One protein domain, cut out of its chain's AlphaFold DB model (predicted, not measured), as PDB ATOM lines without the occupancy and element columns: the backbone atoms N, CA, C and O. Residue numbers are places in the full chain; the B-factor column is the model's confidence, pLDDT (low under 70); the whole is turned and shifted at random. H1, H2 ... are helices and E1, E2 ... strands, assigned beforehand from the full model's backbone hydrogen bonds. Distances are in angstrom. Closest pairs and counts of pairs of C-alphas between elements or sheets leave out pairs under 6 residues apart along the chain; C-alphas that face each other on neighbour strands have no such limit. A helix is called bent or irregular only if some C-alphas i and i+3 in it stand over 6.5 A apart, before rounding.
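What this domain is: This is residues 595 to 769 of the 935 residues of the protein "DUF4825 domain-containing protein" of Epulopiscium sp (UniProt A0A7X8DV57). Three twisted four-stranded sheets are stacked partly face to face: E5 to E8 in the middle, E1 to E4 over one side and E9 to E12 over the other. Two short helices, H1 and H2, meet at one end of the stack, on none of the sheets. The printed part has 175 residues with two named helices and thirteen named strands, in the order E1 to E6, H1, E7 to E12, H2, E13, and its class is mostly strand. Each sheet is antiparallel, its strands side by side in chain order. The whole is compact and rounded, with a radius of gyration of the C-alphas of 15.6 A and spans of 43 by 34 by 27 A.

Where its parts are: E1, residues 598 to 600, begins at C-alpha (-4.583, 17.659, 29.496). E2 is 607 to 611, E3 622 to 627 and E4 631 to 634. E5, 640 to 647, is 19.2 A long and E6, 653 to 660, 21.2 A. H1 is 670 to 677, E7 683 to 688 and E8 693 to 696. E9 is 704 to 711, 19.3 A; E10 714 to 722, 25.1 A; E11 725 to 732, 22.8 A; E12 735 to 744, 23.9 A. H2 is 748 to 755, and E13, 764 to 767, ends at C-alpha (-20.207, 13.013, 20.235).

How they stand to each other: The sheets form a stack of sheets, face to face in turn. E1 to E4 is a meander, each strand the antiparallel neighbour of the one before; in the hairpin E2 and E3, N 609 and O 624 are 2.8 A apart. Between this sheet and the next, the closest C-alphas of E1 and E5 are Ala 599 and Ser 646, 5.2 A. E5 bends by 67 degrees at residue 644; in its hairpin with E6, N 643 and O 657 are 2.8 A apart. The closest C-alphas of E5 and E9 are Thr 644 and Met 706, 5.1 A. E9 to E12 is a second meander; N 719 and O 727 of E10 and E11 are 2.8 A apart. H1 and H2 touch at Tyr 674 and Gly 753, C-alphas 5.9 A apart, with a steep tilt of 61 degrees, opposite ways. H2 is only just irregular: C-alphas 750 and 753 are 6.7 A apart. O i to N i+4 pairs within hydrogen-bond range number 3 of 4 in H1 and 2 of 4 in H2. E13 pairs with no named strand.

The domain as a whole: The C-alphas farthest apart, Ile 668 and Ser 769, are 48.3 A apart. The printed part has no cut, and no link is long. Mean pLDDT of the printed part is 81.9; 37 residues are under 70, among them 661 to 679 and 747 to 755.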
ATOM      1  N   LYS A 595      -2.225  18.248  22.554       86.12
ATOM      2  CA  LYS A 595      -3.610  18.598  22.907       86.12
ATOM      3  C   LYS A 595      -4.272  17.593  23.856       86.12
ATOM      4  O   LYS A 595      -5.046  17.993  24.725       86.12
ATOM      5  N   ASN A 596      -3.965  16.308  23.706       89.38
ATOM      6  CA  ASN A 596      -4.507  15.215  24.513       89.38
ATOM      7  C   ASN A 596      -3.707  14.934  25.802       89.38
ATOM      8  O   ASN A 596      -3.985  13.935  26.446       89.38
ATOM      9  N   TYR A 597      -2.753  15.786  26.203       92.38
ATOM     10  CA  TYR A 597      -2.001  15.650  27.464       92.38
ATOM     11  C   TYR A 597      -2.642  16.376  28.652       92.38
ATOM     12  O   TYR A 597      -2.110  16.308  29.758       92.38
ATOM     13  N   LEU A 598      -3.790  17.026  28.446       92.62
ATOM     14  CA  LEU A 598      -4.583  17.659  29.496       92.62
ATOM     15  C   LEU A 598      -6.060  17.282  29.355       92.62
ATOM     16  O   LEU A 598      -6.682  17.453  28.300       92.62
ATOM     17  N   ALA A 599      -6.630  16.816  30.458       93.69
ATOM     18  CA  ALA A 599      -8.040  16.529  30.634       93.69
ATOM     19  C   ALA A 599      -8.627  17.438  31.711       93.69
ATOM     20  O   ALA A 599      -7.997  17.707  32.731       93.69
ATOM     21  N   VAL A 600      -9.860  17.878  31.488       91.50
ATOM     22  CA  VAL A 600     -10.636  18.663  32.448       91.50
ATOM     23  C   VAL A 600     -11.718  17.760  33.016       91.50
ATOM     24  O   VAL A 600     -12.370  17.035  32.263       91.50
ATOM     25  N   ASN A 601     -11.887  17.773  34.334       89.69
ATOM     26  CA  ASN A 601     -12.936  17.006  34.979       89.69
ATOM     27  C   ASN A 601     -14.306  17.619  34.634       89.69
ATOM     28  O   ASN A 601     -14.490  18.823  34.791       89.69
ATOM     29  N   PRO A 602     -15.290  16.824  34.186       84.56
ATOM     30  CA  PRO A 602     -16.570  17.373  33.749       84.56
ATOM     31  C   PRO A 602     -17.450  17.895  34.896       84.56
ATOM     32  O   PRO A 602     -18.441  18.574  34.647       84.56
ATOM     33  N   MET A 603     -17.123  17.557  36.148       81.00
ATOM     34  CA  MET A 603     -17.936  17.878  37.327       81.00
ATOM     35  C   MET A 603     -17.284  18.870  38.284       81.00
ATOM     36  O   MET A 603     -17.945  19.367  39.192       81.00
ATOM     37  N   THR A 604     -15.984  19.105  38.142       81.25
ATOM     38  CA  THR A 604     -15.192  19.918  39.069       81.25
ATOM     39  C   THR A 604     -14.128  20.680  38.294       81.25
ATOM     40  O   THR A 604     -13.789  20.312  37.177       81.25
ATOM     41  N   ASN A 605     -13.508  21.681  38.913       76.75
ATOM     42  CA  ASN A 605     -12.397  22.423  38.307       76.75
ATOM     43  C   ASN A 605     -11.035  21.706  38.437       76.75
ATOM     44  O   ASN A 605      -9.979  22.338  38.387       76.75
ATOM     45  N   MET A 606     -11.056  20.380  38.626       85.69
ATOM     46  CA  MET A 606      -9.858  19.541  38.626       85.69
ATOM     47  C   MET A 606      -9.389  19.265  37.198       85.69
ATOM     48  O   MET A 606     -10.199  19.036  36.298       85.69
ATOM     49  N   ILE A 607      -8.075  19.201  37.010       90.56
ATOM     50  CA  ILE A 607      -7.460  18.768  35.753       90.56
ATOM     51  C   ILE A 607      -6.550  17.573  35.983       90.56
ATOM     52  O   ILE A 607      -5.919  17.457  37.028       90.56
ATOM     53  N   GLY A 608      -6.477  16.697  34.989       92.00
ATOM     54  CA  GLY A 608      -5.493  15.629  34.897       92.00
ATOM     55  C   GLY A 608      -4.550  15.952  33.750       92.00
ATOM     56  O   GLY A 608      -5.011  16.327  32.674       92.00
ATOM     57  N   PHE A 609      -3.247  15.837  33.958       92.44
ATOM     58  CA  PHE A 609      -2.255  16.149  32.937       92.44
ATOM     59  C   PHE A 609      -1.056  15.207  33.010       92.44
ATOM     60  O   PHE A 609      -0.852  14.518  34.010       92.44
ATOM     61  N   ILE A 610      -0.279  15.167  31.931       92.44
ATOM     62  CA  ILE A 610       0.970  14.408  31.869       92.44
ATOM     63  C   ILE A 610       2.135  15.354  32.137       92.44
ATOM     64  O   ILE A 610       2.475  16.168  31.287       92.44
ATOM     65  N   GLU A 611       2.747  15.258  33.309       90.44
ATOM     66  CA  GLU A 611       3.980  15.979  33.614       90.44
ATOM     67  C   GLU A 611       5.177  15.256  32.989       90.44
ATOM     68  O   GLU A 611       5.296  14.031  33.099       90.44
ATOM     69  N   GLY A 612       6.077  16.015  32.367       87.69
ATOM     70  CA  GLY A 612       7.334  15.503  31.849       87.69
ATOM     71  C   GLY A 612       7.890  16.292  30.671       87.69
ATOM     72  O   GLY A 612       7.162  16.633  29.739       87.69
ATOM     73  N   VAL A 613       9.209  16.487  30.684       82.31
ATOM     74  CA  VAL A 613       9.992  17.051  29.574       82.31
ATOM     75  C   VAL A 613      10.572  15.980  28.659       82.31
ATOM     76  O   VAL A 613      10.546  14.783  28.966       82.31
ATOM     77  N   GLY A 614      11.134  16.433  27.543       82.50
ATOM     78  CA  GLY A 614      11.771  15.605  26.531       82.50
ATOM     79  C   GLY A 614      10.756  15.178  25.487       82.50
ATOM     80  O   GLY A 614       9.754  14.540  25.813       82.50
ATOM     81  N   ARG A 615      11.037  15.553  24.237       80.19
ATOM     82  CA  ARG A 615      10.160  15.363  23.073       80.19
ATOM     83  C   ARG A 615       9.728  13.918  22.822       80.19
ATOM     84  O   ARG A 615       8.719  13.691  22.172       80.19
ATOM     85  N   ASP A 616      10.481  12.947  23.324       76.69
ATOM     86  CA  ASP A 616      10.165  11.528  23.241       76.69
ATOM     87  C   ASP A 616       9.249  11.052  24.389       76.69
ATOM     88  O   ASP A 616       9.481  11.313  25.575       76.69
ATOM     89  N   VAL A 617       8.201  10.295  24.045       80.94
ATOM     90  CA  VAL A 617       7.253   9.684  24.999       80.94
ATOM     91  C   VAL A 617       7.773   8.312  25.463       80.94
ATOM     92  O   VAL A 617       7.109   7.287  25.359       80.94
ATOM     93  N   ILE A 618       9.016   8.295  25.950       75.50
ATOM     94  CA  ILE A 618       9.775   7.070  26.277       75.50
ATOM     95  C   ILE A 618      10.095   6.991  27.773       75.50
ATOM     96  O   ILE A 618      10.223   5.909  28.329       75.50
ATOM     97  N   LYS A 619      10.228   8.134  28.451       77.81
ATOM     98  CA  LYS A 619      10.537   8.210  29.886       77.81
ATOM     99  C   LYS A 619       9.991   9.486  30.510       77.81
ATOM    100  O   LYS A 619       9.695  10.453  29.804       77.81
ATOM    101  N   ASN A 620       9.930   9.499  31.841       80.31
ATOM    102  CA  ASN A 620       9.591  10.670  32.653       80.31
ATOM    103  C   ASN A 620       8.236  11.303  32.297       80.31
ATOM    104  O   ASN A 620       8.116  12.522  32.337       80.31
ATOM    105  N   LYS A 621       7.233  10.499  31.924       88.81
ATOM    106  CA  LYS A 621       5.875  10.980  31.636       88.81
ATOM    107  C   LYS A 621       4.929  10.463  32.710       88.81
ATOM    108  O   LYS A 621       4.616   9.277  32.725       88.81
ATOM    109  N   ARG A 622       4.500  11.335  33.622       89.50
ATOM    110  CA  ARG A 622       3.718  10.961  34.811       89.50
ATOM    111  C   ARG A 622       2.340  11.590  34.784       89.50
ATOM    112  O   ARG A 622       2.205  12.766  34.467       89.50
ATOM    113  N   VAL A 623       1.320  10.837  35.180       91.81
ATOM    114  CA  VAL A 623      -0.024  11.389  35.361       91.81
ATOM    115  C   VAL A 623      -0.075  12.127  36.688       91.81
ATOM    116  O   VAL A 623       0.193  11.552  37.747       91.81
ATOM    117  N   LYS A 624      -0.477  13.393  36.620       89.94
ATOM    118  CA  LYS A 624      -0.743  14.237  37.777       89.94
ATOM    119  C   LYS A 624      -2.131  14.827  37.702       89.94
ATOM    120  O   LYS A 624      -2.691  15.030  36.626       89.94
ATOM    121  N   ILE A 625      -2.674  15.123  38.870       88.62
ATOM    122  CA  ILE A 625      -3.951  15.806  39.010       88.62
ATOM    123  C   ILE A 625      -3.705  17.102  39.739       88.62
ATOM    124  O   ILE A 625      -3.046  17.109  40.771       88.62
ATOM    125  N   TYR A 626      -4.252  18.187  39.214       83.62
ATOM    126  CA  TYR A 626      -4.196  19.487  39.849       83.62
ATOM    127  C   TYR A 626      -5.603  19.950  40.225       83.62
ATOM    128  O   TYR A 626      -6.524  19.946  39.404       83.62
ATOM    129  N   ASN A 627      -5.757  20.357  41.483       73.19
ATOM    130  CA  ASN A 627      -6.954  20.991  42.009       73.19
ATOM    131  C   ASN A 627      -6.568  22.359  42.581       73.19
ATOM    132  O   ASN A 627      -5.715  22.441  43.464       73.19
ATOM    133  N   VAL A 628      -7.234  23.420  42.116       60.03
ATOM    134  CA  VAL A 628      -6.973  24.806  42.543       60.03
ATOM    135  C   VAL A 628      -6.999  24.968  44.069       60.03
ATOM    136  O   VAL A 628      -6.221  25.748  44.608       60.03
ATOM    137  N   SER A 629      -7.845  24.211  44.772       52.44
ATOM    138  CA  SER A 629      -7.987  24.281  46.231       52.44
ATOM    139  C   SER A 629      -7.011  23.384  47.001       52.44
ATOM    140  O   SER A 629      -6.667  23.709  48.134       52.44
ATOM    141  N   ASN A 630      -6.568  22.269  46.407       55.59
ATOM    142  CA  ASN A 630      -5.876  21.187  47.128       55.59
ATOM    143  C   ASN A 630      -4.457  20.885  46.606       55.59
ATOM    144  O   ASN A 630      -3.788  20.006  47.146       55.59
ATOM    145  N   GLY A 631      -3.982  21.601  45.582       68.56
ATOM    146  CA  GLY A 631      -2.662  21.392  44.985       68.56
ATOM    147  C   GLY A 631      -2.602  20.187  44.041       68.56
ATOM    148  O   GLY A 631      -3.608  19.808  43.433       68.56
ATOM    149  N   THR A 632      -1.405  19.614  43.887       76.56
ATOM    150  CA  THR A 632      -1.122  18.528  42.934       76.56
ATOM    151  C   THR A 632      -1.062  17.164  43.625       76.56
ATOM    152  O   THR A 632      -0.494  17.046  44.709       76.56
ATOM    153  N   ILE A 633      -1.607  16.132  42.979       81.25
ATOM    154  CA  ILE A 633      -1.550  14.726  43.397       81.25
ATOM    155  C   ILE A 633      -0.879  13.909  42.288       81.25
ATOM    156  O   ILE A 633      -1.295  13.985  41.128       81.25
ATOM    157  N   ASP A 634       0.123  13.114  42.652       83.56
ATOM    158  CA  ASP A 634       0.809  12.191  41.746       83.56
ATOM    159  C   ASP A 634       0.046  10.859  41.679       83.56
ATOM    160  O   ASP A 634      -0.297  10.289  42.715       83.56
ATOM    161  N   ILE A 635      -0.245  10.376  40.466       85.50
ATOM    162  CA  ILE A 635      -1.032   9.145  40.253       85.50
ATOM    163  C   ILE A 635      -0.153   7.967  39.848       85.50
ATOM    164  O   ILE A 635      -0.392   6.841  40.275       85.50
ATOM    165  N   THR A 636       0.850   8.204  39.009       80.75
ATOM    166  CA  THR A 636       1.759   7.159  38.523       80.75
ATOM    167  C   THR A 636       3.100   7.218  39.242       80.75
ATOM    168  O   THR A 636       3.641   8.309  39.427       80.75
ATOM    169  N   ASP A 637       3.659   6.048  39.553       69.12
ATOM    170  CA  ASP A 637       5.023   5.910  40.074       69.12
ATOM    171  C   ASP A 637       6.075   6.409  39.059       69.12
ATOM    172  O   ASP A 637       5.803   6.517  37.860       69.12
ATOM    173  N   GLU A 638       7.296   6.690  39.529       66.12
ATOM    174  CA  GLU A 638       8.407   7.180  38.685       66.12
ATOM    175  C   GLU A 638       8.781   6.221  37.545       66.12
ATOM    176  O   GLU A 638       9.249   6.661  36.497       66.12
ATOM    177  N   ASP A 639       8.511   4.929  37.728       68.88
ATOM    178  CA  ASP A 639       8.817   3.864  36.776       68.88
ATOM    179  C   ASP A 639       7.744   3.707  35.675       68.88
ATOM    180  O   ASP A 639       7.778   2.719  34.953       68.88
ATOM    181  N   PHE A 640       6.768   4.608  35.526       77.25
ATOM    182  CA  PHE A 640       5.779   4.543  34.438       77.25
ATOM    183  C   PHE A 640       5.954   5.664  33.412       77.25
ATOM    184  O   PHE A 640       6.350   6.788  33.721       77.25
ATOM    185  N   VAL A 641       5.591   5.350  32.169       87.75
ATOM    186  CA  VAL A 641       5.488   6.294  31.055       87.75
ATOM    187  C   VAL A 641       4.028   6.368  30.666       87.75
ATOM    188  O   VAL A 641       3.479   5.398  30.152       87.75
ATOM    189  N   ALA A 642       3.390   7.497  30.943       90.88
ATOM    190  CA  ALA A 642       1.964   7.681  30.756       90.88
ATOM    191  C   ALA A 642       1.632   8.704  29.668       90.88
ATOM    192  O   ALA A 642       2.401   9.618  29.381       90.88
ATOM    193  N   MET A 643       0.451   8.559  29.076       91.12
ATOM    194  CA  MET A 643      -0.071   9.464  28.065       91.12
ATOM    195  C   MET A 643      -1.601   9.517  28.084       91.12
ATOM    196  O   MET A 643      -2.282   8.629  28.602       91.12
ATOM    197  N   THR A 644      -2.151  10.546  27.442       92.81
ATOM    198  CA  THR A 644      -3.586  10.662  27.133       92.81
ATOM    199  C   THR A 644      -4.526  10.490  28.342       92.81
ATOM    200  O   THR A 644      -5.309   9.540  28.370       92.81
ATOM    201  N   PRO A 645      -4.457  11.360  29.367       95.31
ATOM    202  CA  PRO A 645      -5.392  11.324  30.482       95.31
ATOM    203  C   PRO A 645      -6.793  11.738  30.013       95.31
ATOM    204  O   PRO A 645      -6.946  12.512  29.067       95.31
ATOM    205  N   SER A 646      -7.825  11.237  30.687       95.19
ATOM    206  CA  SER A 646      -9.230  11.523  30.389       95.19
ATOM    207  C   SER A 646     -10.094  11.219  31.607       95.19
ATOM    208  O   SER A 646      -9.880  10.214  32.274       95.19
ATOM    209  N   PHE A 647     -11.072  12.058  31.932       92.88
ATOM    210  CA  PHE A 647     -11.989  11.774  33.040       92.88
ATOM    211  C   PHE A 647     -13.195  10.968  32.564       92.88
ATOM    212  O   PHE A 647     -13.658  11.131  31.433       92.88
ATOM    213  N   THR A 648     -13.747  10.140  33.450       91.44
ATOM    214  CA  THR A 648     -15.085   9.579  33.235       91.44
ATOM    215  C   THR A 648     -16.133  10.688  33.200       91.44
ATOM    216  O   THR A 648     -15.953  11.752  33.795       91.44
ATOM    217  N   LEU A 649     -17.253  10.449  32.515       87.25
ATOM    218  CA  LEU A 649     -18.335  11.425  32.343       87.25
ATOM    219  C   LEU A 649     -18.939  11.874  33.682       87.25
ATOM    220  O   LEU A 649     -19.462  12.979  33.785       87.25
ATOM    221  N   ASP A 650     -18.870  11.023  34.707       83.69
ATOM    222  CA  ASP A 650     -19.301  11.332  36.073       83.69
ATOM    223  C   ASP A 650     -18.241  12.069  36.913       83.69
ATOM    224  O   ASP A 650     -18.540  12.478  38.036       83.69
ATOM    225  N   GLY A 651     -17.026  12.243  36.381       87.19
ATOM    226  CA  GLY A 651     -15.885  12.883  37.028       87.19
ATOM    227  C   GLY A 651     -15.266  12.096  38.187       87.19
ATOM    228  O   GLY A 651     -14.375  12.632  38.846       87.19
ATOM    229  N   LYS A 652     -15.714  10.861  38.460       86.69
ATOM    230  CA  LYS A 652     -15.276  10.059  39.617       86.69
ATOM    231  C   LYS A 652     -13.989   9.272  39.384       86.69
ATOM    232  O   LYS A 652     -13.389   8.788  40.346       86.69
ATOM    233  N   LYS A 653     -13.561   9.135  38.130       90.88
ATOM    234  CA  LYS A 653     -12.357   8.389  37.778       90.88
ATOM    235  C   LYS A 653     -11.532   9.115  36.730       90.88
ATOM    236  O   LYS A 653     -12.060   9.875  35.915       90.88
ATOM    237  N   LEU A 654     -10.235   8.839  36.744       93.31
ATOM    238  CA  LEU A 654      -9.294   9.242  35.708       93.31
ATOM    239  C   LEU A 654      -8.837   8.005  34.937       93.31
ATOM    240  O   LEU A 654      -8.290   7.073  35.515       93.31
ATOM    241  N   LEU A 655      -9.051   8.011  33.632       95.19
ATOM    242  CA  LEU A 655      -8.514   7.049  32.685       95.19
ATOM    243  C   LEU A 655      -7.208   7.591  32.104       95.19
ATOM    244  O   LEU A 655      -7.090   8.788  31.849       95.19
ATOM    245  N   TYR A 656      -6.236   6.723  31.867       94.94
ATOM    246  CA  TYR A 656      -4.989   7.091  31.203       94.94
ATOM    247  C   TYR A 656      -4.337   5.867  30.568       94.94
ATOM    248  O   TYR A 656      -4.636   4.731  30.932       94.94
ATOM    249  N   SER A 657      -3.451   6.102  29.606       93.50
ATOM    250  CA  SER A 657      -2.599   5.064  29.037       93.50
ATOM    251  C   SER A 657      -1.233   5.092  29.711       93.50
ATOM    252  O   SER A 657      -0.721   6.179  29.977       93.50
ATOM    253  N   ALA A 658      -0.647   3.933  30.011       91.44
ATOM    254  CA  ALA A 658       0.708   3.858  30.542       91.44
ATOM    255  C   ALA A 658       1.434   2.548  30.198       91.44
ATOM    256  O   ALA A 658       0.808   1.519  29.948       91.44
ATOM    257  N   SER A 659       2.766   2.598  30.236       86.94
ATOM    258  CA  SER A 659       3.684   1.460  30.104       86.94
ATOM    259  C   SER A 659       4.748   1.502  31.207       86.94
ATOM    260  O   SER A 659       5.086   2.578  31.698       86.94
ATOM    261  N   ASP A 660       5.305   0.345  31.575       78.44
ATOM    262  CA  ASP A 660       6.456   0.242  32.489       78.44
ATOM    263  C   ASP A 660       7.718   0.820  31.815       78.44
ATOM    264  O   ASP A 660       8.102   0.396  30.721       78.44
ATOM    265  N   ALA A 661       8.357   1.794  32.465       66.06
ATOM    266  CA  ALA A 661       9.560   2.483  32.011       66.06
ATOM    267  C   ALA A 661      10.781   1.549  31.947       66.06
ATOM    268  O   ALA A 661      11.672   1.760  31.123       66.06
ATOM    269  N   LYS A 662      10.815   0.460  32.733       63.75
ATOM    270  CA  LYS A 662      11.915  -0.530  32.706       63.75
ATOM    271  C   LYS A 662      12.018  -1.270  31.379       63.75
ATOM    272  O   LYS A 662      13.080  -1.806  31.061       63.75
ATOM    273  N   ALA A 663      10.944  -1.286  30.589       60.59
ATOM    274  CA  ALA A 663      10.997  -1.788  29.221       60.59
ATOM    275  C   ALA A 663      12.016  -1.008  28.363       60.59
ATOM    276  O   ALA A 663      12.602  -1.582  27.446       60.59
ATOM    277  N   TYR A 664      12.286   0.259  28.698       60.12
ATOM    278  CA  TYR A 664      13.152   1.154  27.930       60.12
ATOM    279  C   TYR A 664      14.617   1.160  28.390       60.12
ATOM    280  O   TYR A 664      15.504   1.395  27.572       60.12
ATOM    281  N   ASP A 665      14.905   0.819  29.652       58.38
ATOM    282  CA  ASP A 665      16.275   0.790  30.203       58.38
ATOM    283  C   ASP A 665      17.187  -0.270  29.551       58.38
ATOM    284  O   ASP A 665      18.411  -0.230  29.687       58.38
ATOM    285  N   THR A 666      16.605  -1.233  28.831       54.56
ATOM    286  CA  THR A 666      17.349  -2.295  28.133       54.56
ATOM    287  C   THR A 666      17.813  -1.908  26.725       54.56
ATOM    288  O   THR A 666      18.568  -2.664  26.106       54.56
ATOM    289  N   ILE A 667      17.415  -0.735  26.219       55.47
ATOM    290  CA  ILE A 667      17.663  -0.314  24.837       55.47
ATOM    291  C   ILE A 667      18.836   0.679  24.799       55.47
ATOM    292  O   ILE A 667      18.744   1.808  25.269       55.47
ATOM    293  N   ILE A 668      19.976   0.233  24.260       52.88
ATOM    294  CA  ILE A 668      21.255   0.978  24.258       52.88
ATOM    295  C   ILE A 668      21.392   1.886  23.013       52.88
ATOM    296  O   ILE A 668      22.179   2.833  23.023       52.88
ATOM    297  N   ASP A 669      20.622   1.626  21.950       61.47
ATOM    298  CA  ASP A 669      20.630   2.388  20.694       61.47
ATOM    299  C   ASP A 669      19.313   3.156  20.514       61.47
ATOM    300  O   ASP A 669      18.264   2.550  20.302       61.47
ATOM    301  N   TYR A 670      19.382   4.491  20.554       57.06
ATOM    302  CA  TYR A 670      18.224   5.371  20.366       57.06
ATOM    303  C   TYR A 670      17.480   5.098  19.052       57.06
ATOM    304  O   TYR A 670      16.257   5.158  19.047       57.06
ATOM    305  N   ASN A 671      18.168   4.735  17.961       57.78
ATOM    306  CA  ASN A 671      17.497   4.438  16.688       57.78
ATOM    307  C   ASN A 671      16.664   3.146  16.766       57.78
ATOM    308  O   ASN A 671      15.596   3.071  16.166       57.78
ATOM    309  N   GLN A 672      17.111   2.157  17.550       56.06
ATOM    310  CA  GLN A 672      16.343   0.935  17.808       56.06
ATOM    311  C   GLN A 672      15.187   1.167  18.786       56.06
ATOM    312  O   GLN A 672      14.204   0.433  18.734       56.06
ATOM    313  N   THR A 673      15.270   2.162  19.674       56.12
ATOM    314  CA  THR A 673      14.167   2.512  20.584       56.12
ATOM    315  C   THR A 673      12.927   2.958  19.814       56.12
ATOM    316  O   THR A 673      11.820   2.567  20.174       56.12
ATOM    317  N   TYR A 674      13.113   3.704  18.723       56.47
ATOM    318  CA  TYR A 674      12.031   4.194  17.865       56.47
ATOM    319  C   TYR A 674      11.385   3.080  17.033       56.47
ATOM    320  O   TYR A 674      10.167   2.924  17.066       56.47
ATOM    321  N   GLU A 675      12.188   2.222  16.390       56.00
ATOM    322  CA  GLU A 675      11.680   1.046  15.655       56.00
ATOM    323  C   GLU A 675      10.935   0.050  16.564       56.00
ATOM    324  O   GLU A 675      10.070  -0.695  16.105       56.00
ATOM    325  N   ASN A 676      11.244   0.039  17.867       58.09
ATOM    326  CA  ASN A 676      10.614  -0.846  18.844       58.09
ATOM    327  C   ASN A 676       9.494  -0.198  19.657       58.09
ATOM    328  O   ASN A 676       8.816  -0.918  20.387       58.09
ATOM    329  N   MET A 677       9.266   1.114  19.548       63.50
ATOM    330  CA  MET A 677       8.247   1.794  20.351       63.50
ATOM    331  C   MET A 677       6.837   1.273  20.033       63.50
ATOM    332  O   MET A 677       6.010   1.084  20.922       63.50
ATOM    333  N   GLU A 678       6.611   0.925  18.769       61.25
ATOM    334  CA  GLU A 678       5.411   0.257  18.267       61.25
ATOM    335  C   GLU A 678       5.168  -1.139  18.872       61.25
ATOM    336  O   GLU A 678       4.034  -1.619  18.898       61.25
ATOM    337  N   ASN A 679       6.226  -1.782  19.378       64.38
ATOM    338  CA  ASN A 679       6.179  -3.106  20.002       64.38
ATOM    339  C   ASN A 679       5.942  -3.039  21.521       64.38
ATOM    340  O   ASN A 679       5.874  -4.081  22.179       64.38
ATOM    341  N   LEU A 680       5.831  -1.836  22.092       70.06
ATOM    342  CA  LEU A 680       5.644  -1.643  23.526       70.06
ATOM    343  C   LEU A 680       4.175  -1.724  23.925       70.06
ATOM    344  O   LEU A 680       3.265  -1.299  23.212       70.06
ATOM    345  N   SER A 681       3.955  -2.288  25.110       82.62
ATOM    346  CA  SER A 681       2.620  -2.485  25.658       82.62
ATOM    347  C   SER A 681       2.189  -1.258  26.450       82.62
ATOM    348  O   SER A 681       2.543  -1.119  27.618       82.62
ATOM    349  N   PHE A 682       1.396  -0.395  25.821       88.62
ATOM    350  CA  PHE A 682       0.673   0.665  26.513       88.62
ATOM    351  C   PHE A 682      -0.726   0.179  26.878       88.62
ATOM    352  O   PHE A 682      -1.553  -0.116  26.017       88.62
ATOM    353  N   ASP A 683      -1.001   0.099  28.169       91.62
ATOM    354  CA  ASP A 683      -2.278  -0.359  28.699       91.62
ATOM    355  C   ASP A 683      -3.126   0.798  29.203       91.62
ATOM    356  O   ASP A 683      -2.600   1.833  29.610       91.62
ATOM    357  N   ILE A 684      -4.447   0.612  29.206       93.88
ATOM    358  CA  ILE A 684      -5.353   1.586  29.812       93.88
ATOM    359  C   ILE A 684      -5.542   1.247  31.288       93.88
ATOM    360  O   ILE A 684      -5.863   0.111  31.656       93.88
ATOM    361  N   TYR A 685      -5.386   2.267  32.119       92.81
ATOM    362  CA  TYR A 685      -5.596   2.235  33.556       92.81
ATOM    363  C   TYR A 685      -6.744   3.169  33.935       92.81
ATOM    364  O   TYR A 685      -6.946   4.209  33.309       92.81
ATOM    365  N   GLU A 686      -7.480   2.804  34.981       92.56
ATOM    366  CA  GLU A 686      -8.405   3.690  35.680       92.56
ATOM    367  C   GLU A 686      -7.897   3.950  37.102       92.56
ATOM    368  O   GLU A 686      -7.464   3.028  37.796       92.56
ATOM    369  N   TYR A 687      -7.986   5.201  37.539       91.44
ATOM    370  CA  TYR A 687      -7.792   5.631  38.916       91.44
ATOM    371  C   TYR A 687      -9.124   6.116  39.483       91.44
ATOM    372  O   TYR A 687      -9.752   7.011  38.919       91.44
ATOM    373  N   ASP A 688      -9.554   5.523  40.591       88.88
ATOM    374  CA  ASP A 688     -10.819   5.829  41.259       88.88
ATOM    375  C   ASP A 688     -10.599   6.807  42.425       88.88
ATOM    376  O   ASP A 688      -9.823   6.519  43.340       88.88
ATOM    377  N   PHE A 689     -11.273   7.965  42.401       83.94
ATOM    378  CA  PHE A 689     -11.059   9.021  43.401       83.94
ATOM    379  C   PHE A 689     -11.546   8.654  44.800       83.94
ATOM    380  O   PHE A 689     -10.939   9.086  45.779       83.94
ATOM    381  N   GLU A 690     -12.619   7.871  44.911       81.81
ATOM    382  CA  GLU A 690     -13.220   7.521  46.201       81.81
ATOM    383  C   GLU A 690     -12.363   6.489  46.946       81.81
ATOM    384  O   GLU A 690     -12.147   6.591  48.153       81.81
ATOM    385  N   SER A 691     -11.852   5.493  46.222       85.00
ATOM    386  CA  SER A 691     -11.063   4.398  46.792       85.00
ATOM    387  C   SER A 691      -9.550   4.604  46.710       85.00
ATOM    388  O   SER A 691      -8.812   3.849  47.349       85.00
ATOM    389  N   SER A 692      -9.089   5.586  45.925       83.56
ATOM    390  CA  SER A 692      -7.674   5.830  45.604       83.56
ATOM    391  C   SER A 692      -6.963   4.596  45.032       83.56
ATOM    392  O   SER A 692      -5.783   4.361  45.293       83.56
ATOM    393  N   LYS A 693      -7.689   3.758  44.278       87.50
ATOM    394  CA  LYS A 693      -7.156   2.530  43.671       87.50
ATOM    395  C   LYS A 693      -6.940   2.696  42.175       87.50
ATOM    396  O   LYS A 693      -7.765   3.290  41.485       87.50
ATOM    397  N   ILE A 694      -5.862   2.085  41.689       90.00
ATOM    398  CA  ILE A 694      -5.534   1.962  40.267       90.00
ATOM    399  C   ILE A 694      -5.898   0.552  39.789       90.00
ATOM    400  O   ILE A 694      -5.589  -0.436  40.463       90.00
ATOM    401  N   ARG A 695      -6.522   0.444  38.613       90.06
ATOM    402  CA  ARG A 695      -6.837  -0.831  37.951       90.06
ATOM    403  C   ARG A 695      -6.496  -0.761  36.460       90.06
ATOM    404  O   ARG A 695      -6.941   0.148  35.774       90.06
ATOM    405  N   LYS A 696      -5.745  -1.745  35.946       91.81
ATOM    406  CA  LYS A 696      -5.587  -1.979  34.496       91.81
ATOM    407  C   LYS A 696      -6.889  -2.562  33.940       91.81
ATOM    408  O   LYS A 696      -7.397  -3.527  34.513       91.81
ATOM    409  N   ILE A 697      -7.406  -2.004  32.845       91.75
ATOM    410  CA  ILE A 697      -8.684  -2.423  32.236       91.75
ATOM    411  C   ILE A 697      -8.539  -3.085  30.860       91.75
ATOM    412  O   ILE A 697      -9.483  -3.724  30.405       91.75
ATOM    413  N   THR A 698      -7.375  -2.982  30.213       92.12
ATOM    414  CA  THR A 698      -7.090  -3.667  28.940       92.12
ATOM    415  C   THR A 698      -6.531  -5.074  29.127       92.12
ATOM    416  O   THR A 698      -5.914  -5.404  30.144       92.12
ATOM    417  N   LYS A 699      -6.722  -5.916  28.108       85.25
ATOM    418  CA  LYS A 699      -6.181  -7.276  28.004       85.25
ATOM    419  C   LYS A 699      -5.040  -7.317  26.975       85.25
ATOM    420  O   LYS A 699      -5.034  -6.583  25.991       85.25
ATOM    421  N   GLY A 700      -4.095  -8.237  27.178       80.56
ATOM    422  CA  GLY A 700      -2.977  -8.466  26.255       80.56
ATOM    423  C   GLY A 700      -1.854  -7.431  26.354       80.56
ATOM    424  O   GLY A 700      -1.794  -6.675  27.324       80.56
ATOM    425  N   ASN A 701      -0.974  -7.459  25.346       80.94
ATOM    426  CA  ASN A 701       0.156  -6.546  25.194       80.94
ATOM    427  C   ASN A 701       0.025  -5.820  23.851       80.94
ATOM    428  O   ASN A 701       0.408  -6.354  22.810       80.94
ATOM    429  N   HIS A 702      -0.570  -4.634  23.875       87.19
ATOM    430  CA  HIS A 702      -0.824  -3.813  22.693       87.19
ATOM    431  C   HIS A 702      -0.470  -2.363  23.002       87.19
ATOM    432  O   HIS A 702      -0.451  -1.975  24.164       87.19
ATOM    433  N   PHE A 703      -0.252  -1.549  21.973       88.44
ATOM    434  CA  PHE A 703      -0.124  -0.108  22.145       88.44
ATOM    435  C   PHE A 703      -1.526   0.524  22.148       88.44
ATOM    436  O   PHE A 703      -2.130   0.708  21.086       88.44
ATOM    437  N   ASN A 704      -2.071   0.798  23.340       92.25
ATOM    438  CA  ASN A 704      -3.401   1.381  23.536       92.25
ATOM    439  C   ASN A 704      -3.301   2.807  24.089       92.25
ATOM    440  O   ASN A 704      -2.542   3.057  25.018       92.25
ATOM    441  N   PHE A 705      -4.095   3.744  23.577       92.88
ATOM    442  CA  PHE A 705      -4.069   5.142  24.022       92.88
ATOM    443  C   PHE A 705      -5.414   5.841  23.811       92.88
ATOM    444  O   PHE A 705      -6.339   5.271  23.233       92.88
ATOM    445  N   MET A 706      -5.524   7.082  24.297       93.12
ATOM    446  CA  MET A 706      -6.723   7.922  24.195       93.12
ATOM    447  C   MET A 706      -7.988   7.236  24.743       93.12
ATOM    448  O   MET A 706      -8.965   7.055  24.015       93.12
ATOM    449  N   PRO A 707      -7.992   6.828  26.026       95.06
ATOM    450  CA  PRO A 707      -9.190   6.296  26.647       95.06
ATOM    451  C   PRO A 707     -10.260   7.381  26.812       95.06
ATOM    452  O   PRO A 707      -9.980   8.528  27.165       95.06
ATOM    453  N   MET A 708     -11.509   7.010  26.575       91.88
ATOM    454  CA  MET A 708     -12.667   7.894  26.624       91.88
ATOM    455  C   MET A 708     -13.847   7.155  27.234       91.88
ATOM    456  O   MET A 708     -14.234   6.093  26.751       91.88
ATOM    457  N   ASP A 709     -14.448   7.722  28.274       89.75
ATOM    458  CA  ASP A 709     -15.704   7.200  28.803       89.75
ATOM    459  C   ASP A 709     -16.866   7.604  27.889       89.75
ATOM    460  O   ASP A 709     -17.046   8.780  27.566       89.75
ATOM    461  N   ILE A 710     -17.644   6.616  27.452       84.00
ATOM    462  CA  ILE A 710     -18.749   6.813  26.501       84.00
ATOM    463  C   ILE A 710     -20.122   6.581  27.149       84.00
ATOM    464  O   ILE A 710     -21.123   7.121  26.680       84.00
ATOM    465  N   SER A 711     -20.184   5.805  28.235       75.81
ATOM    466  CA  SER A 711     -21.361   5.593  29.095       75.81
ATOM    467  C   SER A 711     -20.953   4.709  30.280       75.81
ATOM    468  O   SER A 711     -19.985   3.979  30.136       75.81
ATOM    469  N   ASN A 712     -21.708   4.675  31.387       61.97
ATOM    470  CA  ASN A 712     -21.369   3.892  32.590       61.97
ATOM    471  C   ASN A 712     -20.776   2.491  32.280       61.97
ATOM    472  O   ASN A 712     -21.482   1.633  31.751       61.97
ATOM    473  N   GLN A 713     -19.496   2.286  32.626       65.94
ATOM    474  CA  GLN A 713     -18.684   1.071  32.396       65.94
ATOM    475  C   GLN A 713     -18.313   0.733  30.940       65.94
ATOM    476  O   GLN A 713     -17.784  -0.349  30.685       65.94
ATOM    477  N   LYS A 714     -18.527   1.646  29.989       86.75
ATOM    478  CA  LYS A 714     -18.050   1.514  28.612       86.75
ATOM    479  C   LYS A 714     -16.946   2.526  28.329       86.75
ATOM    480  O   LYS A 714     -17.177   3.732  28.382       86.75
ATOM    481  N   VAL A 715     -15.775   2.025  27.956       92.06
ATOM    482  CA  VAL A 715     -14.610   2.844  27.593       92.06
ATOM    483  C   VAL A 715     -14.263   2.591  26.136       92.06
ATOM    484  O   VAL A 715     -14.185   1.443  25.712       92.06
ATOM    485  N   LEU A 716     -14.048   3.652  25.371       94.56
ATOM    486  CA  LEU A 716     -13.493   3.595  24.025       94.56
ATOM    487  C   LEU A 716     -12.010   3.975  24.082       94.56
ATOM    488  O   LEU A 716     -11.648   4.892  24.811       94.56
ATOM    489  N   PHE A 717     -11.150   3.297  23.331       95.00
ATOM    490  CA  PHE A 717      -9.737   3.658  23.199       95.00
ATOM    491  C   PHE A 717      -9.202   3.273  21.817       95.00
ATOM    492  O   PHE A 717      -9.838   2.520  21.075       95.00
ATOM    493  N   ILE A 718      -8.029   3.790  21.458       94.44
ATOM    494  CA  ILE A 718      -7.354   3.481  20.196       94.44
ATOM    495  C   ILE A 718      -6.294   2.409  20.436       94.44
ATOM    496  O   ILE A 718      -5.516   2.509  21.381       94.44
ATOM    497  N   ARG A 719      -6.239   1.407  19.556       93.44
ATOM    498  CA  ARG A 719      -5.212   0.359  19.518       93.44
ATOM    499  C   ARG A 719      -4.434   0.426  18.209       93.44
ATOM    500  O   ARG A 719      -5.039   0.428  17.137       93.44
ATOM    501  N   TYR A 720      -3.108   0.437  18.283       89.56
ATOM    502  CA  TYR A 720      -2.254   0.337  17.098       89.56
ATOM    503  C   TYR A 720      -2.243  -1.089  16.527       89.56
ATOM    504  O   TYR A 720      -2.189  -2.064  17.281       89.56
ATOM    505  N   LYS A 721      -2.283  -1.215  15.193       87.25
ATOM    506  CA  LYS A 721      -2.251  -2.502  14.471       87.25
ATOM    507  C   LYS A 721      -0.970  -2.761  13.677       87.25
ATOM    508  O   LYS A 721      -0.819  -3.868  13.161       87.25
ATOM    509  N   GLY A 722      -0.077  -1.782  13.555       82.00
ATOM    510  CA  GLY A 722       1.047  -1.856  12.621       82.00
ATOM    511  C   GLY A 722       0.755  -1.169  11.285       82.00
ATOM    512  O   GLY A 722      -0.404  -1.010  10.887       82.00
ATOM    513  N   ASN A 723       1.820  -0.793  10.571       80.31
ATOM    514  CA  ASN A 723       1.779  -0.184   9.232       80.31
ATOM    515  C   ASN A 723       0.889   1.072   9.148       80.31
ATOM    516  O   ASN A 723       0.217   1.294   8.141       80.31
ATOM    517  N   GLY A 724       0.827   1.848  10.231       82.31
ATOM    518  CA  GLY A 724       0.029   3.071  10.313       82.31
ATOM    519  C   GLY A 724      -1.491   2.897  10.392       82.31
ATOM    520  O   GLY A 724      -2.224   3.873  10.229       82.31
ATOM    521  N   TYR A 725      -1.974   1.682  10.670       90.06
ATOM    522  CA  TYR A 725      -3.393   1.410  10.903       90.06
ATOM    523  C   TYR A 725      -3.717   1.273  12.392       90.06
ATOM    524  O   TYR A 725      -2.923   0.767  13.189       90.06
ATOM    525  N   PHE A 726      -4.937   1.668  12.745       93.06
ATOM    526  CA  PHE A 726      -5.454   1.650  14.109       93.06
ATOM    527  C   PHE A 726      -6.852   1.025  14.158       93.06
ATOM    528  O   PHE A 726      -7.586   1.018  13.165       93.06
ATOM    529  N   SER A 727      -7.238   0.539  15.333       94.88
ATOM    530  CA  SER A 727      -8.619   0.171  15.652       94.88
ATOM    531  C   SER A 727      -9.140   1.029  16.791       94.88
ATOM    532  O   SER A 727      -8.416   1.310  17.746       94.88
ATOM    533  N   LEU A 728     -10.421   1.376  16.735       95.31
ATOM    534  CA  LEU A 728     -11.165   1.795  17.912       95.31
ATOM    535  C   LEU A 728     -11.689   0.552  18.620       95.31
ATOM    536  O   LEU A 728     -12.412  -0.249  18.026       95.31
ATOM    537  N   ILE A 729     -11.324   0.407  19.886       94.56
ATOM    538  CA  ILE A 729     -11.737  -0.696  20.743       94.56
ATOM    539  C   ILE A 729     -12.703  -0.160  21.790       94.56
ATOM    540  O   ILE A 729     -12.450   0.871  22.413       94.56
ATOM    541  N   LYS A 730     -13.809  -0.873  21.983       92.56
ATOM    542  CA  LYS A 730     -14.826  -0.599  22.991       92.56
ATOM    543  C   LYS A 730     -14.751  -1.669  24.073       92.56
ATOM    544  O   LYS A 730     -14.818  -2.851  23.762       92.56
ATOM    545  N   ILE A 731     -14.643  -1.259  25.329       90.75
ATOM    546  CA  ILE A 731     -14.814  -2.140  26.484       90.75
ATOM    547  C   ILE A 731     -16.294  -2.149  26.853       90.75
ATOM    548  O   ILE A 731     -16.876  -1.085  27.067       90.75
ATOM    549  N   VAL A 732     -16.899  -3.331  26.937       82.38
ATOM    550  CA  VAL A 732     -18.262  -3.549  27.438       82.38
ATOM    551  C   VAL A 732     -18.206  -4.693  28.436       82.38
ATOM    552  O   VAL A 732     -17.766  -5.780  28.082       82.38
ATOM    553  N   ASP A 733     -18.619  -4.458  29.683       76.19
ATOM    554  CA  ASP A 733     -18.631  -5.486  30.736       76.19
ATOM    555  C   ASP A 733     -17.284  -6.237  30.883       76.19
ATOM    556  O   ASP A 733     -17.247  -7.447  31.087       76.19
ATOM    557  N   GLU A 734     -16.165  -5.505  30.785       79.00
ATOM    558  CA  GLU A 734     -14.777  -6.017  30.829       79.00
ATOM    559  C   GLU A 734     -14.311  -6.813  29.589       79.00
ATOM    560  O   GLU A 734     -13.171  -7.288  29.553       79.00
ATOM    561  N   ASP A 735     -15.133  -6.924  28.544       87.25
ATOM    562  CA  ASP A 735     -14.754  -7.503  27.255       87.25
ATOM    563  C   ASP A 735     -14.428  -6.430  26.213       87.25
ATOM    564  O   ASP A 735     -15.052  -5.374  26.159       87.25
ATOM    565  N   GLU A 736     -13.405  -6.698  25.399       92.75
ATOM    566  CA  GLU A 736     -12.937  -5.797  24.346       92.75
ATOM    567  C   GLU A 736     -13.561  -6.178  23.000       92.75
ATOM    568  O   GLU A 736     -13.384  -7.296  22.513       92.75
ATOM    569  N   GLU A 737     -14.236  -5.223  22.370       92.25
ATOM    570  CA  GLU A 737     -14.861  -5.349  21.056       92.25
ATOM    571  C   GLU A 737     -14.231  -4.347  20.085       92.25
ATOM    572  O   GLU A 737     -14.014  -3.183  20.426       92.25
ATOM    573  N   ILE A 738     -13.955  -4.765  18.849       92.75
ATOM    574  CA  ILE A 738     -13.528  -3.830  17.801       92.75
ATOM    575  C   ILE A 738     -14.756  -3.033  17.361       92.75
ATOM    576  O   ILE A 738     -15.673  -3.585  16.760       92.75
ATOM    577  N   PHE A 739     -14.763  -1.735  17.653       93.00
ATOM    578  CA  PHE A 739     -15.823  -0.818  17.245       93.00
ATOM    579  C   PHE A 739     -15.666  -0.372  15.789       93.00
ATOM    580  O   PHE A 739     -16.637  -0.323  15.042       93.00
ATOM    581  N   ALA A 740     -14.438  -0.047  15.388       94.00
ATOM    582  CA  ALA A 740     -14.104   0.301  14.015       94.00
ATOM    583  C   ALA A 740     -12.647  -0.069  13.736       94.00
ATOM    584  O   ALA A 740     -11.778   0.114  14.592       94.00
ATOM    585  N   ASP A 741     -12.381  -0.592  12.542       94.12
ATOM    586  CA  ASP A 741     -11.066  -1.123  12.177       94.12
ATOM    587  C   ASP A 741     -10.452  -0.420  10.961       94.12
ATOM    588  O   ASP A 741     -11.167   0.092  10.099       94.12
ATOM    589  N   ASN A 742      -9.121  -0.462  10.859       93.31
ATOM    590  CA  ASN A 742      -8.325   0.145   9.784       93.31
ATOM    591  C   ASN A 742      -8.524   1.668   9.669       93.31
ATOM    592  O   ASN A 742      -8.630   2.223   8.572       93.31
ATOM    593  N   ILE A 743      -8.581   2.329  10.823       94.31
ATOM    594  CA  ILE A 743      -8.561   3.787  10.955       94.31
ATOM    595  C   ILE A 743      -7.144   4.287  10.675       94.31
ATOM    596  O   ILE A 743      -6.171   3.590  10.968       94.31
ATOM    597  N   VAL A 744      -7.038   5.487  10.109       91.69
ATOM    598  CA  VAL A 744      -5.760   6.124   9.773       91.69
ATOM    599  C   VAL A 744      -5.693   7.542  10.333       91.69
ATOM    600  O   VAL A 744      -6.696   8.253  10.383       91.69
ATOM    601  N   PHE A 745      -4.491   7.970  10.701       87.88
ATOM    602  CA  PHE A 745      -4.178   9.361  11.019       87.88
ATOM    603  C   PHE A 745      -3.159   9.873   9.996       87.88
ATOM    604  O   PHE A 745      -2.354   9.097   9.488       87.88
ATOM    605  N   ASN A 746      -3.197  11.161   9.648       72.25
ATOM    606  CA  ASN A 746      -2.343  11.696   8.577       72.25
ATOM    607  C   ASN A 746      -0.873  11.920   8.998       72.25
ATOM    608  O   ASN A 746      -0.058  12.228   8.142       72.25
ATOM    609  N   ASP A 747      -0.540  11.767  10.283       65.69
ATOM    610  CA  ASP A 747       0.743  12.169  10.897       65.69
ATOM    611  C   ASP A 747       1.537  10.965  11.457       65.69
ATOM    612  O   ASP A 747       2.247  11.049  12.457       65.69
ATOM    613  N   VAL A 748       1.342   9.775  10.878       59.84
ATOM    614  CA  VAL A 748       1.878   8.535  11.467       59.84
ATOM    615  C   VAL A 748       3.359   8.331  11.144       59.84
ATOM    616  O   VAL A 748       4.120   7.977  12.041       59.84
ATOM    617  N   GLU A 749       3.781   8.581   9.900       56.47
ATOM    618  CA  GLU A 749       5.182   8.392   9.482       56.47
ATOM    619  C   GLU A 749       6.128   9.446  10.087       56.47
ATOM    620  O   GLU A 749       7.270   9.118  10.400       56.47
ATOM    621  N   ASP A 750       5.647  10.676  10.313       53.66
ATOM    622  CA  ASP A 750       6.472  11.795  10.791       53.66
ATOM    623  C   ASP A 750       6.507  11.925  12.328       53.66
ATOM    624  O   ASP A 750       7.549  12.273  12.889       53.66
ATOM    625  N   SER A 751       5.401  11.627  13.031       59.62
ATOM    626  CA  SER A 751       5.279  11.909  14.474       59.62
ATOM    627  C   SER A 751       5.204  10.672  15.368       59.62
ATOM    628  O   SER A 751       5.839  10.646  16.426       59.62
ATOM    629  N   PHE A 752       4.486   9.617  14.968       62.09
ATOM    630  CA  PHE A 752       4.315   8.442  15.833       62.09
ATOM    631  C   PHE A 752       5.614   7.649  15.990       62.09
ATOM    632  O   PHE A 752       6.016   7.363  17.117       62.09
ATOM    633  N   GLY A 753       6.308   7.375  14.881       55.59
ATOM    634  CA  GLY A 753       7.564   6.620  14.891       55.59
ATOM    635  C   GLY A 753       8.723   7.340  15.588       55.59
ATOM    636  O   GLY A 753       9.631   6.683  16.085       55.59
ATOM    637  N   TYR A 754       8.698   8.677  15.661       56.50
ATOM    638  CA  TYR A 754       9.809   9.475  16.196       56.50
ATOM    639  C   TYR A 754       9.536  10.090  17.579       56.50
ATOM    640  O   TYR A 754      10.463  10.268  18.364       56.50
ATOM    641  N   TYR A 755       8.284  10.412  17.918       69.19
ATOM    642  CA  TYR A 755       7.940  11.029  19.206       69.19
ATOM    643  C   TYR A 755       7.060  10.147  20.090       69.19
ATOM    644  O   TYR A 755       7.024  10.360  21.301       69.19
ATOM    645  N   GLY A 756       6.387   9.136  19.529       70.56
ATOM    646  CA  GLY A 756       5.509   8.260  20.303       70.56
ATOM    647  C   GLY A 756       4.141   8.857  20.621       70.56
ATOM    648  O   GLY A 756       3.501   8.475  21.603       70.56
ATOM    649  N   HIS A 757       3.701   9.823  19.814       80.81
ATOM    650  CA  HIS A 757       2.435  10.535  19.964       80.81
ATOM    651  C   HIS A 757       1.728  10.688  18.611       80.81
ATOM    652  O   HIS A 757       2.372  10.721  17.566       80.81
ATOM    653  N   ILE A 758       0.392  10.761  18.639       83.75
ATOM    654  CA  ILE A 758      -0.457  11.010  17.467       83.75
ATOM    655  C   ILE A 758      -1.436  12.143  17.776       83.75
ATOM    656  O   ILE A 758      -2.150  12.114  18.786       83.75
ATOM    657  N   ASN A 759      -1.545  13.085  16.839       85.50
ATOM    658  CA  ASN A 759      -2.537  14.161  16.831       85.50
ATOM    659  C   ASN A 759      -3.930  13.639  16.446       85.50
ATOM    660  O   ASN A 759      -4.426  13.812  15.332       85.50
ATOM    661  N   THR A 760      -4.566  12.945  17.383       89.56
ATOM    662  CA  THR A 760      -5.832  12.227  17.172       89.56
ATOM    663  C   THR A 760      -6.990  13.106  16.699       89.56
ATOM    664  O   THR A 760      -7.805  12.671  15.891       89.56
ATOM    665  N   GLU A 761      -7.030  14.369  17.120       88.81
ATOM    666  CA  GLU A 761      -8.032  15.350  16.704       88.81
ATOM    667  C   GLU A 761      -7.968  15.692  15.210       88.81
ATOM    668  O   GLU A 761      -8.919  16.256  14.677       88.81
ATOM    669  N   MET A 762      -6.867  15.375  14.518       90.38
ATOM    670  CA  MET A 762      -6.762  15.570  13.070       90.38
ATOM    671  C   MET A 762      -7.572  14.534  12.290       90.38
ATOM    672  O   MET A 762      -7.863  14.767  11.119       90.38
ATOM    673  N   GLY A 763      -7.935  13.406  12.905       91.88
ATOM    674  CA  GLY A 763      -8.609  12.309  12.214       91.88
ATOM    675  C   GLY A 763      -9.787  11.693  12.950       91.88
ATOM    676  O   GLY A 763     -10.396  10.783  12.393       91.88
ATOM    677  N   LEU A 764     -10.111  12.152  14.163       94.62
ATOM    678  CA  LEU A 764     -11.186  11.593  14.974       94.62
ATOM    679  C   LEU A 764     -11.867  12.650  15.850       94.62
ATOM    680  O   LEU A 764     -11.195  13.476  16.465       94.62
ATOM    681  N   ASP A 765     -13.191  12.548  15.968       95.81
ATOM    682  CA  ASP A 765     -13.982  13.258  16.978       95.81
ATOM    683  C   ASP A 765     -15.159  12.400  17.460       95.81
ATOM    684  O   ASP A 765     -15.614  11.484  16.768       95.81
ATOM    685  N   ILE A 766     -15.647  12.679  18.669       93.75
ATOM    686  CA  ILE A 766     -16.687  11.894  19.337       93.75
ATOM    687  C   ILE A 766     -17.788  12.787  19.900       93.75
ATOM    688  O   ILE A 766     -17.547  13.793  20.564       93.75
ATOM    689  N   PHE A 767     -19.031  12.365  19.685       93.12
ATOM    690  CA  PHE A 767     -20.207  13.013  20.235       93.12
ATOM    691  C   PHE A 767     -20.912  12.092  21.225       93.12
ATOM    692  O   PHE A 767     -21.346  10.997  20.866       93.12
ATOM    693  N   ILE A 768     -21.065  12.569  22.464       89.19
ATOM    694  CA  ILE A 768     -21.832  11.899  23.520       89.19
ATOM    695  C   ILE A 768     -23.123  12.670  23.766       89.19
ATOM    696  O   ILE A 768     -23.097  13.844  24.143       89.19
ATOM    697  N   SER A 769     -24.257  11.998  23.580       82.25
ATOM    698  CA  SER A 769     -25.573  12.615  23.676       82.25
ATOM    699  C   SER A 769     -25.911  13.076  25.098       82.25
ATOM    700  O   SER A 769     -25.577  12.417  26.083       82.25
TER     701      SER A 769